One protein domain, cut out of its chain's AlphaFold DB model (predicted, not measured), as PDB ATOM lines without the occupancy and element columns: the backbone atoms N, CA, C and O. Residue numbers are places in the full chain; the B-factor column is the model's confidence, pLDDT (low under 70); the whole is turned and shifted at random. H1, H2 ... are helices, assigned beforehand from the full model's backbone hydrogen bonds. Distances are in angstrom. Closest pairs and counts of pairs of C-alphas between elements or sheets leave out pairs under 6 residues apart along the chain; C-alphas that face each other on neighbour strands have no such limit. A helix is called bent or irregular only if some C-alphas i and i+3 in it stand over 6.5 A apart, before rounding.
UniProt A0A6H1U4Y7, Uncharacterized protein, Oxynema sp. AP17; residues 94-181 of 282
ATOM      1  N   PHE A  94     -46.874 -27.218  -3.622       96.19
ATOM      2  CA  PHE A  94     -47.359 -27.122  -5.000       96.19
ATOM      3  C   PHE A  94     -46.367 -27.651  -6.038       96.19
ATOM      4  O   PHE A  94     -46.755 -27.824  -7.191       96.19
ATOM      5  N   TYR A  95     -45.146 -27.985  -5.630       97.38
ATOM      6  CA  TYR A  95     -44.177 -28.707  -6.445       97.38
ATOM      7  C   TYR A  95     -43.637 -29.895  -5.647       97.38
ATOM      8  O   TYR A  95     -43.422 -29.780  -4.447       97.38
ATOM      9  N   SER A  96     -43.458 -31.047  -6.288       98.19
ATOM     10  CA  SER A  96     -42.753 -32.166  -5.674       98.19
ATOM     11  C   SER A  96     -41.868 -32.848  -6.699       98.19
ATOM     12  O   SER A  96     -42.367 -33.428  -7.662       98.19
ATOM     13  N   GLU A  97     -40.566 -32.821  -6.451       97.88
ATOM     14  CA  GLU A  97     -39.539 -33.393  -7.314       97.88
ATOM     15  C   GLU A  97     -39.783 -34.883  -7.532       97.88
ATOM     16  O   GLU A  97     -39.890 -35.369  -8.658       97.88
ATOM     17  N   GLN A  98     -39.977 -35.610  -6.430       98.06
ATOM     18  CA  GLN A  98     -40.226 -37.044  -6.476       98.06
ATOM     19  C   GLN A  98     -41.487 -37.370  -7.285       98.06
ATOM     20  O   GLN A  98     -41.482 -38.302  -8.089       98.06
ATOM     21  N   PHE A  99     -42.576 -36.625  -7.071       98.44
ATOM     22  CA  PHE A  99     -43.810 -36.826  -7.826       98.44
ATOM     23  C   PHE A  99     -43.614 -36.509  -9.307       98.44
ATOM     24  O   PHE A  99     -44.111 -37.242 -10.163       98.44
ATOM     25  N   TYR A 100     -42.924 -35.414  -9.605       98.50
ATOM     26  CA  TYR A 100     -42.734 -34.947 -10.962       98.50
ATOM     27  C   TYR A 100     -41.914 -35.953 -11.769       98.50
ATOM     28  O   TYR A 100     -42.395 -36.432 -12.793       98.50
ATOM     29  N   LEU A 101     -40.758 -36.385 -11.267       98.38
ATOM     30  CA  LEU A 101     -39.923 -37.379 -11.944       98.38
ATOM     31  C   LEU A 101     -40.611 -38.747 -12.057       98.38
ATOM     32  O   LEU A 101     -40.529 -39.402 -13.094       98.38
ATOM     33  N   ALA A 102     -41.358 -39.172 -11.032       98.25
ATOM     34  CA  ALA A 102     -42.079 -40.446 -11.075       98.25
ATOM     35  C   ALA A 102     -43.179 -40.488 -12.151       98.25
ATOM     36  O   ALA A 102     -43.466 -41.558 -12.688       98.25
ATOM     37  N   ASN A 103     -43.801 -39.347 -12.463       97.81
ATOM     38  CA  ASN A 103     -44.844 -39.251 -13.491       97.81
ATOM     39  C   ASN A 103     -44.310 -38.861 -14.874       97.81
ATOM     40  O   ASN A 103     -45.074 -38.890 -15.836       97.81
ATOM     41  N   ASN A 104     -43.027 -38.513 -14.978       98.19
ATOM     42  CA  ASN A 104     -42.381 -38.068 -16.207       98.19
ATOM     43  C   ASN A 104     -41.060 -38.836 -16.401       98.19
ATOM     44  O   ASN A 104     -39.987 -38.288 -16.135       98.19
ATOM     45  N   PRO A 105     -41.115 -40.124 -16.807       98.31
ATOM     46  CA  PRO A 105     -39.925 -40.971 -16.915       98.31
ATOM     47  C   PRO A 105     -38.884 -40.456 -17.914       98.31
ATOM     48  O   PRO A 105     -37.696 -40.672 -17.712       98.31
ATOM     49  N   ASP A 106     -39.334 -39.762 -18.959       98.06
ATOM     50  CA  ASP A 106     -38.497 -39.067 -19.938       98.06
ATOM     51  C   ASP A 106     -37.639 -37.977 -19.278       98.06
ATOM     52  O   ASP A 106     -36.433 -37.903 -19.501       98.06
ATOM     53  N   VAL A 107     -38.235 -37.197 -18.377       98.06
ATOM     54  CA  VAL A 107     -37.524 -36.167 -17.610       98.06
ATOM     55  C   VAL A 107     -36.587 -36.801 -16.590       98.06
ATOM     56  O   VAL A 107     -35.454 -36.359 -16.433       98.06
ATOM     57  N   ALA A 108     -37.028 -37.862 -15.914       98.06
ATOM     58  CA  ALA A 108     -36.174 -38.595 -14.983       98.06
ATOM     59  C   ALA A 108     -34.925 -39.155 -15.678       98.06
ATOM     60  O   ALA A 108     -33.837 -39.141 -15.107       98.06
ATOM     61  N   GLU A 109     -35.060 -39.641 -16.910       97.81
ATOM     62  CA  GLU A 109     -33.922 -40.074 -17.714       97.81
ATOM     63  C   GLU A 109     -33.008 -38.905 -18.099       97.81
ATOM     64  O   GLU A 109     -31.796 -39.024 -17.927       97.81
ATOM     65  N   ALA A 110     -33.566 -37.772 -18.532       95.75
ATOM     66  CA  ALA A 110     -32.795 -36.576 -18.868       95.75
ATOM     67  C   ALA A 110     -31.991 -36.036 -17.668       95.75
ATOM     68  O   ALA A 110     -30.798 -35.761 -17.799       95.75
ATOM     69  N   VAL A 111     -32.592 -35.996 -16.472       95.31
ATOM     70  CA  VAL A 111     -31.901 -35.627 -15.221       95.31
ATOM     71  C   VAL A 111     -30.774 -36.611 -14.899       95.31
ATOM     72  O   VAL A 111     -29.656 -36.212 -14.595       95.31
ATOM     73  N   ASN A 112     -31.013 -37.921 -15.033       96.00
ATOM     74  CA  ASN A 112     -29.971 -38.930 -14.802       96.00
ATOM     75  C   ASN A 112     -28.809 -38.847 -15.808       96.00
ATOM     76  O   ASN A 112     -27.702 -39.290 -15.498       96.00
ATOM     77  N   ARG A 113     -29.064 -38.319 -17.010       96.38
ATOM     78  CA  ARG A 113     -28.047 -38.053 -18.036       96.38
ATOM     79  C   ARG A 113     -27.335 -36.712 -17.836       96.38
ATOM     80  O   ARG A 113     -26.394 -36.443 -18.571       96.38
ATOM     81  N   GLY A 114     -27.753 -35.905 -16.860       93.06
ATOM     82  CA  GLY A 114     -27.199 -34.574 -16.607       93.06
ATOM     83  C   GLY A 114     -27.678 -33.498 -17.583       93.06
ATOM     84  O   GLY A 114     -27.101 -32.424 -17.605       93.06
ATOM     85  N   GLN A 115     -28.723 -33.761 -18.378       92.62
ATOM     86  CA  GLN A 115     -29.310 -32.765 -19.291       92.62
ATOM     87  C   GLN A 115     -30.138 -31.705 -18.549       92.62
ATOM     88  O   GLN A 115     -30.422 -30.646 -19.095       92.62
ATOM     89  N   PHE A 116     -30.553 -32.029 -17.325       91.94
ATOM     90  CA  PHE A 116     -31.160 -31.126 -16.357       91.94
ATOM     91  C   PHE A 116     -30.554 -31.434 -14.989       91.94
ATOM     92  O   PHE A 116     -30.359 -32.605 -14.651       91.94
ATOM     93  N   LEU A 117     -30.314 -30.408 -14.182       92.25
ATOM     94  CA  LEU A 117     -29.891 -30.534 -12.790       92.25
ATOM     95  C   LEU A 117     -30.971 -31.202 -11.938       92.25
ATOM     96  O   LEU A 117     -30.674 -31.978 -11.029       92.25
ATOM     97  N   SER A 118     -32.236 -30.903 -12.234       95.06
ATOM     98  CA  SER A 118     -33.384 -31.436 -11.510       95.06
ATOM     99  C   SER A 118     -34.651 -31.455 -12.365       95.06
ATOM    100  O   SER A 118     -34.782 -30.778 -13.387       95.06
ATOM    101  N   GLY A 119     -35.643 -32.224 -11.925       96.38
ATOM    102  CA  GLY A 119     -36.997 -32.151 -12.457       96.38
ATOM    103  C   GLY A 119     -37.607 -30.761 -12.282       96.38
ATOM    104  O   GLY A 119     -38.413 -30.343 -13.116       96.38
ATOM    105  N   PHE A 120     -37.200 -30.033 -11.238       94.75
ATOM    106  CA  PHE A 120     -37.648 -28.670 -10.973       94.75
ATOM    107  C   PHE A 120     -37.246 -27.744 -12.113       94.75
ATOM    108  O   PHE A 120     -38.093 -27.036 -12.666       94.75
ATOM    109  N   GLU A 121     -35.982 -27.817 -12.513       92.44
ATOM    110  CA  GLU A 121     -35.459 -27.072 -13.648       92.44
ATOM    111  C   GLU A 121     -36.245 -27.391 -14.927       92.44
ATOM    112  O   GLU A 121     -36.805 -26.490 -15.561       92.44
ATOM    113  N   HIS A 122     -36.411 -28.680 -15.253       94.94
ATOM    114  CA  HIS A 122     -37.198 -29.087 -16.416       94.94
ATOM    115  C   HIS A 122     -38.638 -28.553 -16.356       94.94
ATOM    116  O   HIS A 122     -39.181 -28.070 -17.354       94.94
ATOM    117  N   PHE A 123     -39.299 -28.631 -15.197       95.25
ATOM    118  CA  PHE A 123     -40.683 -28.187 -15.060       95.25
ATOM    119  C   PHE A 123     -40.838 -26.690 -15.343       95.25
ATOM    120  O   PHE A 123     -41.745 -26.297 -16.082       95.25
ATOM    121  N   PHE A 124     -39.969 -25.853 -14.782       91.44
ATOM    122  CA  PHE A 124     -40.049 -24.403 -14.964       91.44
ATOM    123  C   PHE A 124     -39.605 -23.955 -16.360       91.44
ATOM    124  O   PHE A 124     -40.163 -22.986 -16.889       91.44
ATOM    125  N   SER A 125     -38.684 -24.684 -16.990       89.56
ATOM    126  CA  SER A 125     -38.233 -24.411 -18.357       89.56
ATOM    127  C   SER A 125     -39.250 -24.865 -19.414       89.56
ATOM    128  O   SER A 125     -39.567 -24.108 -20.342       89.56
ATOM    129  N   PHE A 126     -39.832 -26.055 -19.235       92.81
ATOM    130  CA  PHE A 126     -40.653 -26.734 -20.244       92.81
ATOM    131  C   PHE A 126     -41.964 -27.281 -19.677       92.81
ATOM    132  O   PHE A 126     -43.048 -26.924 -20.155       92.81
ATOM    133  N   GLY A 127     -41.894 -28.097 -18.624       95.88
ATOM    134  CA  GLY A 127     -43.020 -28.919 -18.172       95.88
ATOM    135  C   GLY A 127     -44.302 -28.153 -17.835       95.88
ATOM    136  O   GLY A 127     -45.406 -28.642 -18.082       95.88
ATOM    137  N   ALA A 128     -44.181 -26.932 -17.318       94.44
ATOM    138  CA  ALA A 128     -45.315 -26.075 -17.012       94.44
ATOM    139  C   ALA A 128     -46.097 -25.671 -18.276       94.44
ATOM    140  O   ALA A 128     -47.327 -25.608 -18.238       94.44
ATOM    141  N   ARG A 129     -45.406 -25.411 -19.397       92.31
ATOM    142  CA  ARG A 129     -46.017 -25.071 -20.698       92.31
ATOM    143  C   ARG A 129     -46.599 -26.292 -21.393       92.31
ATOM    144  O   ARG A 129     -47.614 -26.181 -22.069       92.31
ATOM    145  N   GLU A 130     -45.988 -27.449 -21.176       95.44
ATOM    146  CA  GLU A 130     -46.481 -28.744 -21.652       95.44
ATOM    147  C   GLU A 130     -47.732 -29.221 -20.894       95.44
ATOM    148  O   GLU A 130     -48.329 -30.235 -21.246       95.44
ATOM    149  N   GLY A 131     -48.145 -28.506 -19.842       95.00
ATOM    150  CA  GLY A 131     -49.309 -28.864 -19.034       95.00
ATOM    151  C   GLY A 131     -49.062 -30.042 -18.091       95.00
ATOM    152  O   GLY A 131     -50.022 -30.629 -17.587       95.00
ATOM    153  N   ARG A 132     -47.797 -30.387 -17.809       98.00
ATOM    154  CA  ARG A 132     -47.456 -31.429 -16.829       98.00
ATOM    155  C   ARG A 132     -47.872 -30.986 -15.423       98.00
ATOM    156  O   ARG A 132     -47.950 -29.794 -15.121       98.00
ATOM    157  N   ASN A 133     -48.170 -31.953 -14.557       98.12
ATOM    158  CA  ASN A 133     -48.566 -31.680 -13.174       98.12
ATOM    159  C   ASN A 133     -47.325 -31.692 -12.264       98.12
ATOM    160  O   ASN A 133     -46.647 -32.718 -12.225       98.12
ATOM    161  N   PRO A 134     -47.039 -30.610 -11.519       97.50
ATOM    162  CA  PRO A 134     -45.846 -30.509 -10.672       97.50
ATOM    163  C   PRO A 134     -45.977 -31.224  -9.328       97.50
ATOM    164  O   PRO A 134     -44.978 -31.574  -8.711       97.50
ATOM    165  N   SER A 135     -47.200 -31.420  -8.833       97.88
ATOM    166  CA  SER A 135     -47.443 -32.121  -7.574       97.88
ATOM    167  C   SER A 135     -48.864 -32.687  -7.524       97.88
ATOM    168  O   SER A 135     -49.721 -32.285  -8.316       97.88
ATOM    169  N   PRO A 136     -49.186 -33.559  -6.553       96.75
ATOM    170  CA  PRO A 136     -50.565 -33.988  -6.308       96.75
ATOM    171  C   PRO A 136     -51.513 -32.838  -5.932       96.75
ATOM    172  O   PRO A 136     -52.733 -32.996  -5.995       96.75
ATOM    173  N   ASN A 137     -50.972 -31.692  -5.503       96.31
ATOM    174  CA  ASN A 137     -51.742 -30.542  -5.036       96.31
ATOM    175  C   ASN A 137     -52.108 -29.554  -6.148       96.31
ATOM    176  O   ASN A 137     -52.880 -28.632  -5.886       96.31
ATOM    177  N   PHE A 138     -51.620 -29.758  -7.374       97.31
ATOM    178  CA  PHE A 138     -51.943 -28.920  -8.523       97.31
ATOM    179  C   PHE A 138     -52.231 -29.768  -9.765       97.31
ATOM    180  O   PHE A 138     -51.471 -30.668 -10.111       97.31
ATOM    181  N   ASN A 139     -53.329 -29.469 -10.454       98.12
ATOM    182  CA  ASN A 139     -53.690 -30.100 -11.714       98.12
ATOM    183  C   ASN A 139     -53.809 -29.028 -12.804       98.12
ATOM    184  O   ASN A 139     -54.744 -28.227 -12.797       98.12
ATOM    185  N   SER A 140     -52.864 -29.034 -13.741       97.12
ATOM    186  CA  SER A 140     -52.717 -28.024 -14.791       97.12
ATOM    187  C   SER A 140     -53.946 -27.927 -15.692       97.12
ATOM    188  O   SER A 140     -54.445 -26.826 -15.934       97.12
ATOM    189  N   ASN A 141     -54.485 -29.070 -16.125       97.38
ATOM    190  CA  ASN A 141     -55.665 -29.114 -16.992       97.38
ATOM    191  C   ASN A 141     -56.907 -28.604 -16.262       97.38
ATOM    192  O   ASN A 141     -57.557 -27.676 -16.733       97.38
ATOM    193  N   PHE A 142     -57.176 -29.134 -15.066       97.94
ATOM    194  CA  PHE A 142     -58.290 -28.688 -14.230       97.94
ATOM    195  C   PHE A 142     -58.224 -27.184 -13.962       97.94
ATOM    196  O   PHE A 142     -59.231 -26.486 -14.053       97.94
ATOM    197  N   TYR A 143     -57.036 -26.666 -13.638       98.12
ATOM    198  CA  TYR A 143     -56.884 -25.255 -13.330       98.12
ATOM    199  C   TYR A 143     -57.235 -24.372 -14.530       98.12
ATOM    200  O   TYR A 143     -57.940 -23.381 -14.362       98.12
ATOM    201  N   LEU A 144     -56.803 -24.721 -15.743       98.00
ATOM    202  CA  LEU A 144     -57.137 -23.945 -16.941       98.00
ATOM    203  C   LEU A 144     -58.596 -24.126 -17.383       98.00
ATOM    204  O   LEU A 144     -59.231 -23.149 -17.781       98.00
ATOM    205  N   GLU A 145     -59.156 -25.330 -17.260       97.75
ATOM    206  CA  GLU A 145     -60.570 -25.612 -17.555       97.75
ATOM    207  C   GLU A 145     -61.517 -24.807 -16.655       97.75
ATOM    208  O   GLU A 145     -62.523 -24.264 -17.119       97.75
ATOM    209  N   ASN A 146     -61.176 -24.679 -15.372       97.44
ATOM    210  CA  ASN A 146     -61.998 -23.987 -14.382       97.44
ATOM    211  C   ASN A 146     -61.728 -22.479 -14.298       97.44
ATOM    212  O   ASN A 146     -62.488 -21.767 -13.638       97.44
ATOM    213  N   ASN A 147     -60.691 -21.975 -14.972       98.06
ATOM    214  CA  ASN A 147     -60.326 -20.558 -14.990       98.06
ATOM    215  C   ASN A 147     -60.163 -20.051 -16.434       98.06
ATOM    216  O   ASN A 147     -59.038 -19.843 -16.899       98.06
ATOM    217  N   PRO A 148     -61.273 -19.827 -17.170       98.12
ATOM    218  CA  PRO A 148     -61.221 -19.458 -18.588       98.12
ATOM    219  C   PRO A 148     -60.504 -18.130 -18.868       98.12
ATOM    220  O   PRO A 148     -59.943 -17.939 -19.945       98.12
ATOM    221  N   ASP A 149     -60.517 -17.205 -17.908       98.00
ATOM    222  CA  ASP A 149     -59.768 -15.949 -17.956       98.00
ATOM    223  C   ASP A 149     -58.253 -16.190 -17.935       98.00
ATOM    224  O   ASP A 149     -57.520 -15.589 -18.723       98.00
ATOM    225  N   VAL A 150     -57.799 -17.135 -17.110       97.69
ATOM    226  CA  VAL A 150     -56.399 -17.562 -17.045       97.69
ATOM    227  C   VAL A 150     -56.007 -18.309 -18.311       97.69
ATOM    228  O   VAL A 150     -54.975 -18.001 -18.900       97.69
ATOM    229  N   ALA A 151     -56.845 -19.232 -18.791       97.94
ATOM    230  CA  ALA A 151     -56.609 -19.928 -20.055       97.94
ATOM    231  C   ALA A 151     -56.462 -18.946 -21.231       97.94
ATOM    232  O   ALA A 151     -55.545 -19.067 -22.043       97.94
ATOM    233  N   ALA A 152     -57.310 -17.915 -21.293       97.19
ATOM    234  CA  ALA A 152     -57.184 -16.857 -22.292       97.19
ATOM    235  C   ALA A 152     -55.886 -16.044 -22.136       97.19
ATOM    236  O   ALA A 152     -55.303 -15.642 -23.142       97.19
ATOM    237  N   ALA A 153     -55.431 -15.795 -20.907       93.19
ATOM    238  CA  ALA A 153     -54.183 -15.086 -20.637       93.19
ATOM    239  C   ALA A 153     -52.942 -15.918 -21.018       93.19
ATOM    240  O   ALA A 153     -52.014 -15.375 -21.617       93.19
ATOM    241  N   VAL A 154     -52.953 -17.231 -20.759       93.69
ATOM    242  CA  VAL A 154     -51.903 -18.169 -21.198       93.69
ATOM    243  C   VAL A 154     -51.833 -18.231 -22.723       93.69
ATOM    244  O   VAL A 154     -50.769 -18.029 -23.297       93.69
ATOM    245  N   ASN A 155     -52.975 -18.368 -23.404       94.81
ATOM    246  CA  ASN A 155     -53.029 -18.388 -24.874       94.81
ATOM    247  C   ASN A 155     -52.532 -17.086 -25.530       94.81
ATOM    248  O   ASN A 155     -52.132 -17.087 -26.691       94.81
ATOM    249  N   ARG A 156     -52.573 -15.961 -24.805       95.38
ATOM    250  CA  ARG A 156     -52.030 -14.666 -25.251       95.38
ATOM    251  C   ARG A 156     -50.561 -14.463 -24.873       95.38
ATOM    252  O   ARG A 156     -50.015 -13.410 -25.182       95.38
ATOM    253  N   GLY A 157     -49.946 -15.414 -24.170       89.31
ATOM    254  CA  GLY A 157     -48.579 -15.307 -23.663       89.31
ATOM    255  C   GLY A 157     -48.418 -14.353 -22.477       89.31
ATOM    256  O   GLY A 157     -47.302 -13.962 -22.165       89.31
ATOM    257  N   THR A 158     -49.508 -13.946 -21.810       90.62
ATOM    258  CA  THR A 158     -49.426 -13.123 -20.586       90.62
ATOM    259  C   THR A 158     -48.885 -13.929 -19.404       90.62
ATOM    260  O   THR A 158     -48.161 -13.392 -18.576       90.62
ATOM    261  N   PHE A 159     -49.217 -15.221 -19.347       89.19
ATOM    262  CA  PHE A 159     -48.653 -16.176 -18.398       89.19
ATOM    263  C   PHE A 159     -48.039 -17.348 -19.154       89.19
ATOM    264  O   PHE A 159     -48.611 -17.803 -20.141       89.19
ATOM    265  N   ASN A 160     -46.919 -17.874 -18.653       89.06
ATOM    266  CA  ASN A 160     -46.297 -19.078 -19.210       89.06
ATOM    267  C   ASN A 160     -47.220 -20.301 -19.106       89.06
ATOM    268  O   ASN A 160     -47.261 -21.118 -20.018       89.06
ATOM    269  N   SER A 161     -47.952 -20.432 -18.000       94.75
ATOM    270  CA  SER A 161     -48.903 -21.519 -17.785       94.75
ATOM    271  C   SER A 161     -49.911 -21.179 -16.686       94.75
ATOM    272  O   SER A 161     -49.782 -20.173 -15.980       94.75
ATOM    273  N   GLY A 162     -50.901 -22.056 -16.502       95.75
ATOM    274  CA  GLY A 162     -51.837 -21.970 -15.381       95.75
ATOM    275  C   GLY A 162     -51.146 -22.056 -14.019       95.75
ATOM    276  O   GLY A 162     -51.552 -21.357 -13.095       95.75
ATOM    277  N   PHE A 163     -50.069 -22.839 -13.901       96.38
ATOM    278  CA  PHE A 163     -49.282 -22.924 -12.668       96.38
ATOM    279  C   PHE A 163     -48.633 -21.580 -12.315       96.38
ATOM    280  O   PHE A 163     -48.740 -21.124 -11.178       96.38
ATOM    281  N   PHE A 164     -48.055 -20.888 -13.304       93.69
ATOM    282  CA  PHE A 164     -47.486 -19.555 -13.092       93.69
ATOM    283  C   PHE A 164     -48.559 -18.520 -12.707       93.69
ATOM    284  O   PHE A 164     -48.345 -17.652 -11.868       93.69
ATOM    285  N   HIS A 165     -49.763 -18.601 -13.268       94.75
ATOM    286  CA  HIS A 165     -50.842 -17.753 -12.760       94.75
ATOM    287  C   HIS A 165     -51.207 -18.110 -11.310       94.75
ATOM    288  O   HIS A 165     -51.410 -17.230 -10.474       94.75
ATOM    289  N   PHE A 166     -51.307 -19.404 -11.002       95.88
ATOM    290  CA  PHE A 166     -51.727 -19.867  -9.688       95.88
ATOM    291  C   PHE A 166     -50.778 -19.416  -8.580       95.88
ATOM    292  O   PHE A 166     -51.235 -18.832  -7.601       95.88
ATOM    293  N   ILE A 167     -49.476 -19.631  -8.745       93.50
ATOM    294  CA  ILE A 167     -48.491 -19.227  -7.743       93.50
ATOM    295  C   ILE A 167     -48.430 -17.696  -7.615       93.50
ATOM    296  O   ILE A 167     -48.382 -17.178  -6.501       93.50
ATOM    297  N   ALA A 168     -48.518 -16.942  -8.716       90.50
ATOM    298  CA  ALA A 168     -48.478 -15.480  -8.642       90.50
ATOM    299  C   ALA A 168     -49.728 -14.863  -7.991       90.50
ATOM    300  O   ALA A 168     -49.620 -13.914  -7.211       90.50
ATOM    301  N   PHE A 169     -50.907 -15.397  -8.324       92.44
ATOM    302  CA  PHE A 169     -52.202 -14.787  -8.015       92.44
ATOM    303  C   PHE A 169     -53.220 -15.796  -7.493       92.44
ATOM    304  O   PHE A 169     -53.838 -15.573  -6.456       92.44
ATOM    305  N   GLY A 170     -53.398 -16.923  -8.186       94.31
ATOM    306  CA  GLY A 170     -54.501 -17.848  -7.919       94.31
ATOM    307  C   GLY A 170     -54.577 -18.387  -6.488       94.31
ATOM    308  O   GLY A 170     -55.682 -18.514  -5.956       94.31
ATOM    309  N   GLN A 171     -53.433 -18.653  -5.850       92.56
ATOM    310  CA  GLN A 171     -53.362 -19.096  -4.453       92.56
ATOM    311  C   GLN A 171     -53.852 -18.023  -3.464       92.56
ATOM    312  O   GLN A 171     -54.361 -18.357  -2.397       92.56
ATOM    313  N   PHE A 172     -53.787 -16.744  -3.843       92.19
ATOM    314  CA  PHE A 172     -54.277 -15.602  -3.062       92.19
ATOM    315  C   PHE A 172     -55.709 -15.185  -3.440       92.19
ATOM    316  O   PHE A 172     -56.346 -14.411  -2.730       92.19
ATOM    317  N   GLU A 173     -56.241 -15.721  -4.540       93.12
ATOM    318  CA  GLU A 173     -57.606 -15.495  -5.030       93.12
ATOM    319  C   GLU A 173     -58.597 -16.592  -4.595       93.12
ATOM    320  O   GLU A 173     -59.749 -16.597  -5.032       93.12
ATOM    321  N   ASN A 174     -58.176 -17.541  -3.750       90.31
ATOM    322  CA  ASN A 174     -58.947 -18.737  -3.377       90.31
ATOM    323  C   ASN A 174     -59.359 -19.610  -4.580       90.31
ATOM    324  O   ASN A 174     -60.390 -20.290  -4.545       90.31
ATOM    325  N   ARG A 175     -58.569 -19.606  -5.661       94.75
ATOM    326  CA  ARG A 175     -58.829 -20.469  -6.820       94.75
ATOM    327  C   ARG A 175     -58.430 -21.902  -6.490       94.75
ATOM    328  O   ARG A 175     -57.376 -22.136  -5.909       94.75
ATOM    329  N   GLN A 176     -59.250 -22.871  -6.888       96.25
ATOM    330  CA  GLN A 176     -58.967 -24.283  -6.629       96.25
ATOM    331  C   GLN A 176     -57.864 -24.787  -7.576       96.25
ATOM    332  O   GLN A 176     -58.074 -24.757  -8.788       96.25
ATOM    333  N   PRO A 177     -56.714 -25.268  -7.066       95.94
ATOM    334  CA  PRO A 177     -55.609 -25.744  -7.905       95.94
ATOM    335  C   PRO A 177     -55.827 -27.150  -8.471       95.94
ATOM    336  O   PRO A 177     -55.131 -27.570  -9.388       95.94
ATOM    337  N   ARG A 178     -56.772 -27.905  -7.910       95.19
ATOM    338  CA  ARG A 178     -57.077 -29.286  -8.283       95.19
ATOM    339  C   ARG A 178     -58.542 -29.603  -7.978       95.19
ATOM    340  O   ARG A 178     -59.144 -28.888  -7.170       95.19
ATOM    341  N   PRO A 179     -59.100 -30.693  -8.537       94.00
ATOM    342  CA  PRO A 179     -60.409 -31.171  -8.126       94.00
ATOM    343  C   PRO A 179     -60.456 -31.379  -6.610       94.00
ATOM    344  O   PRO A 179     -59.502 -31.897  -6.011       94.00
ATOM    345  N   ALA A 180     -61.575 -30.999  -5.991       83.75
ATOM    346  CA  ALA A 180     -61.827 -31.346  -4.602       83.75
ATOM    347  C   ALA A 180     -61.714 -32.866  -4.455       83.75
ATOM    348  O   ALA A 180     -62.311 -33.615  -5.235       83.75
ATOM    349  N   SER A 181     -60.946 -33.324  -3.464       69.75
ATOM    350  CA  SER A 181     -60.994 -34.734  -3.092       69.75
ATOM    351  C   SER A 181     -62.461 -35.053  -2.786       69.75
ATOM    352  O   SER A 181     -63.077 -34.291  -2.031       69.75
TER     353      SER A 181
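AT A GLANCE: This is residues 94 to 181 of the 282 residues of an uncharacterized protein of Oxynema sp. AP17 (UniProt A0A6H1U4Y7). You are looking at two small lobes side by side, each a cluster of three short helices: H1, H2 and H3 make the first, H4, H5 and H6 the second. In each lobe the first two helices meet at a corner and the third touches both at a steep tilt; a long link, residues 128 to 139, joins the lobes. The printed part has 88 residues with six named helices, H1 to H6 in that order, and no named strand; the class is all helix. The whole is compact, with a radius of gyration of the C-alphas of 13.1 A and spans of 39 by 31 by 18 A.

IN THESE COORDINATES: Start at Phe 94 and find C-alpha 97 at (-39.539, -33.393, -7.314); from there H1 runs over residues 97 to 103, 10.0 A. H2, residues 105 to 112, covers 10.4 A, and H3, residues 119 to 127, covers 8.9 A. Find C-alpha 140 at (-52.717, -28.024, -14.791), where H4, residues 140 to 146, begins its 10.1 A. H5, residues 148 to 155, covers 10.4 A. H6, residues 162 to 170, covers 8.9 A and ends at C-alpha 170, (-54.501, -17.848, -7.919). H3 and H6 are neither bent nor irregular, but only just: C-alphas 124 and 127 are 6.3 A apart, C-alphas 167 and 170 6.2 A.

HOW THE PARTS SIT: H1 and H2 touch only at the corner by their tight link, and only just, with 3 pairs of C-alphas within 8 A; the closest C-alphas, of Leu 101 and Ala 108, are 5.0 A apart. Look next at Gly 119 in H3: its C-alpha is 5.9 A from that of Glu 97, where H1 and H3 touch at a steep tilt of 59 degrees, the same way. It is also 6.6 A from that of Val 107, where H2 and H3 touch at 56 degrees, steep, opposite ways. H4 and H5 touch only at the corner by their tight link, again only just, with 3 pairs of C-alphas within 8 A; the closest C-alphas, of Leu 144 and Ala 151, are 5.1 A apart. H4 and H6 touch at Leu 144 and Gly 162, 5.9 A between these closest C-alphas, at a steep tilt of 63 degrees, the same way. H5 and H6 touch at Val 150 and Gly 162, 6.6 A, at 57 degrees, steep, opposite ways. H1, H2 and H3 are each apart from H4, H5 and H6. In H1 to H6 every O i to N i+4 pair is within hydrogen-bond range.

THE WHOLE: The two C-alphas farthest apart, those of Arg 113 and Glu 173, are 39.4 A apart. The printed part has no cut. The link from H3 to H4 is long. The mean pLDDT of the printed part is 95.0, and residue 181 is under 70.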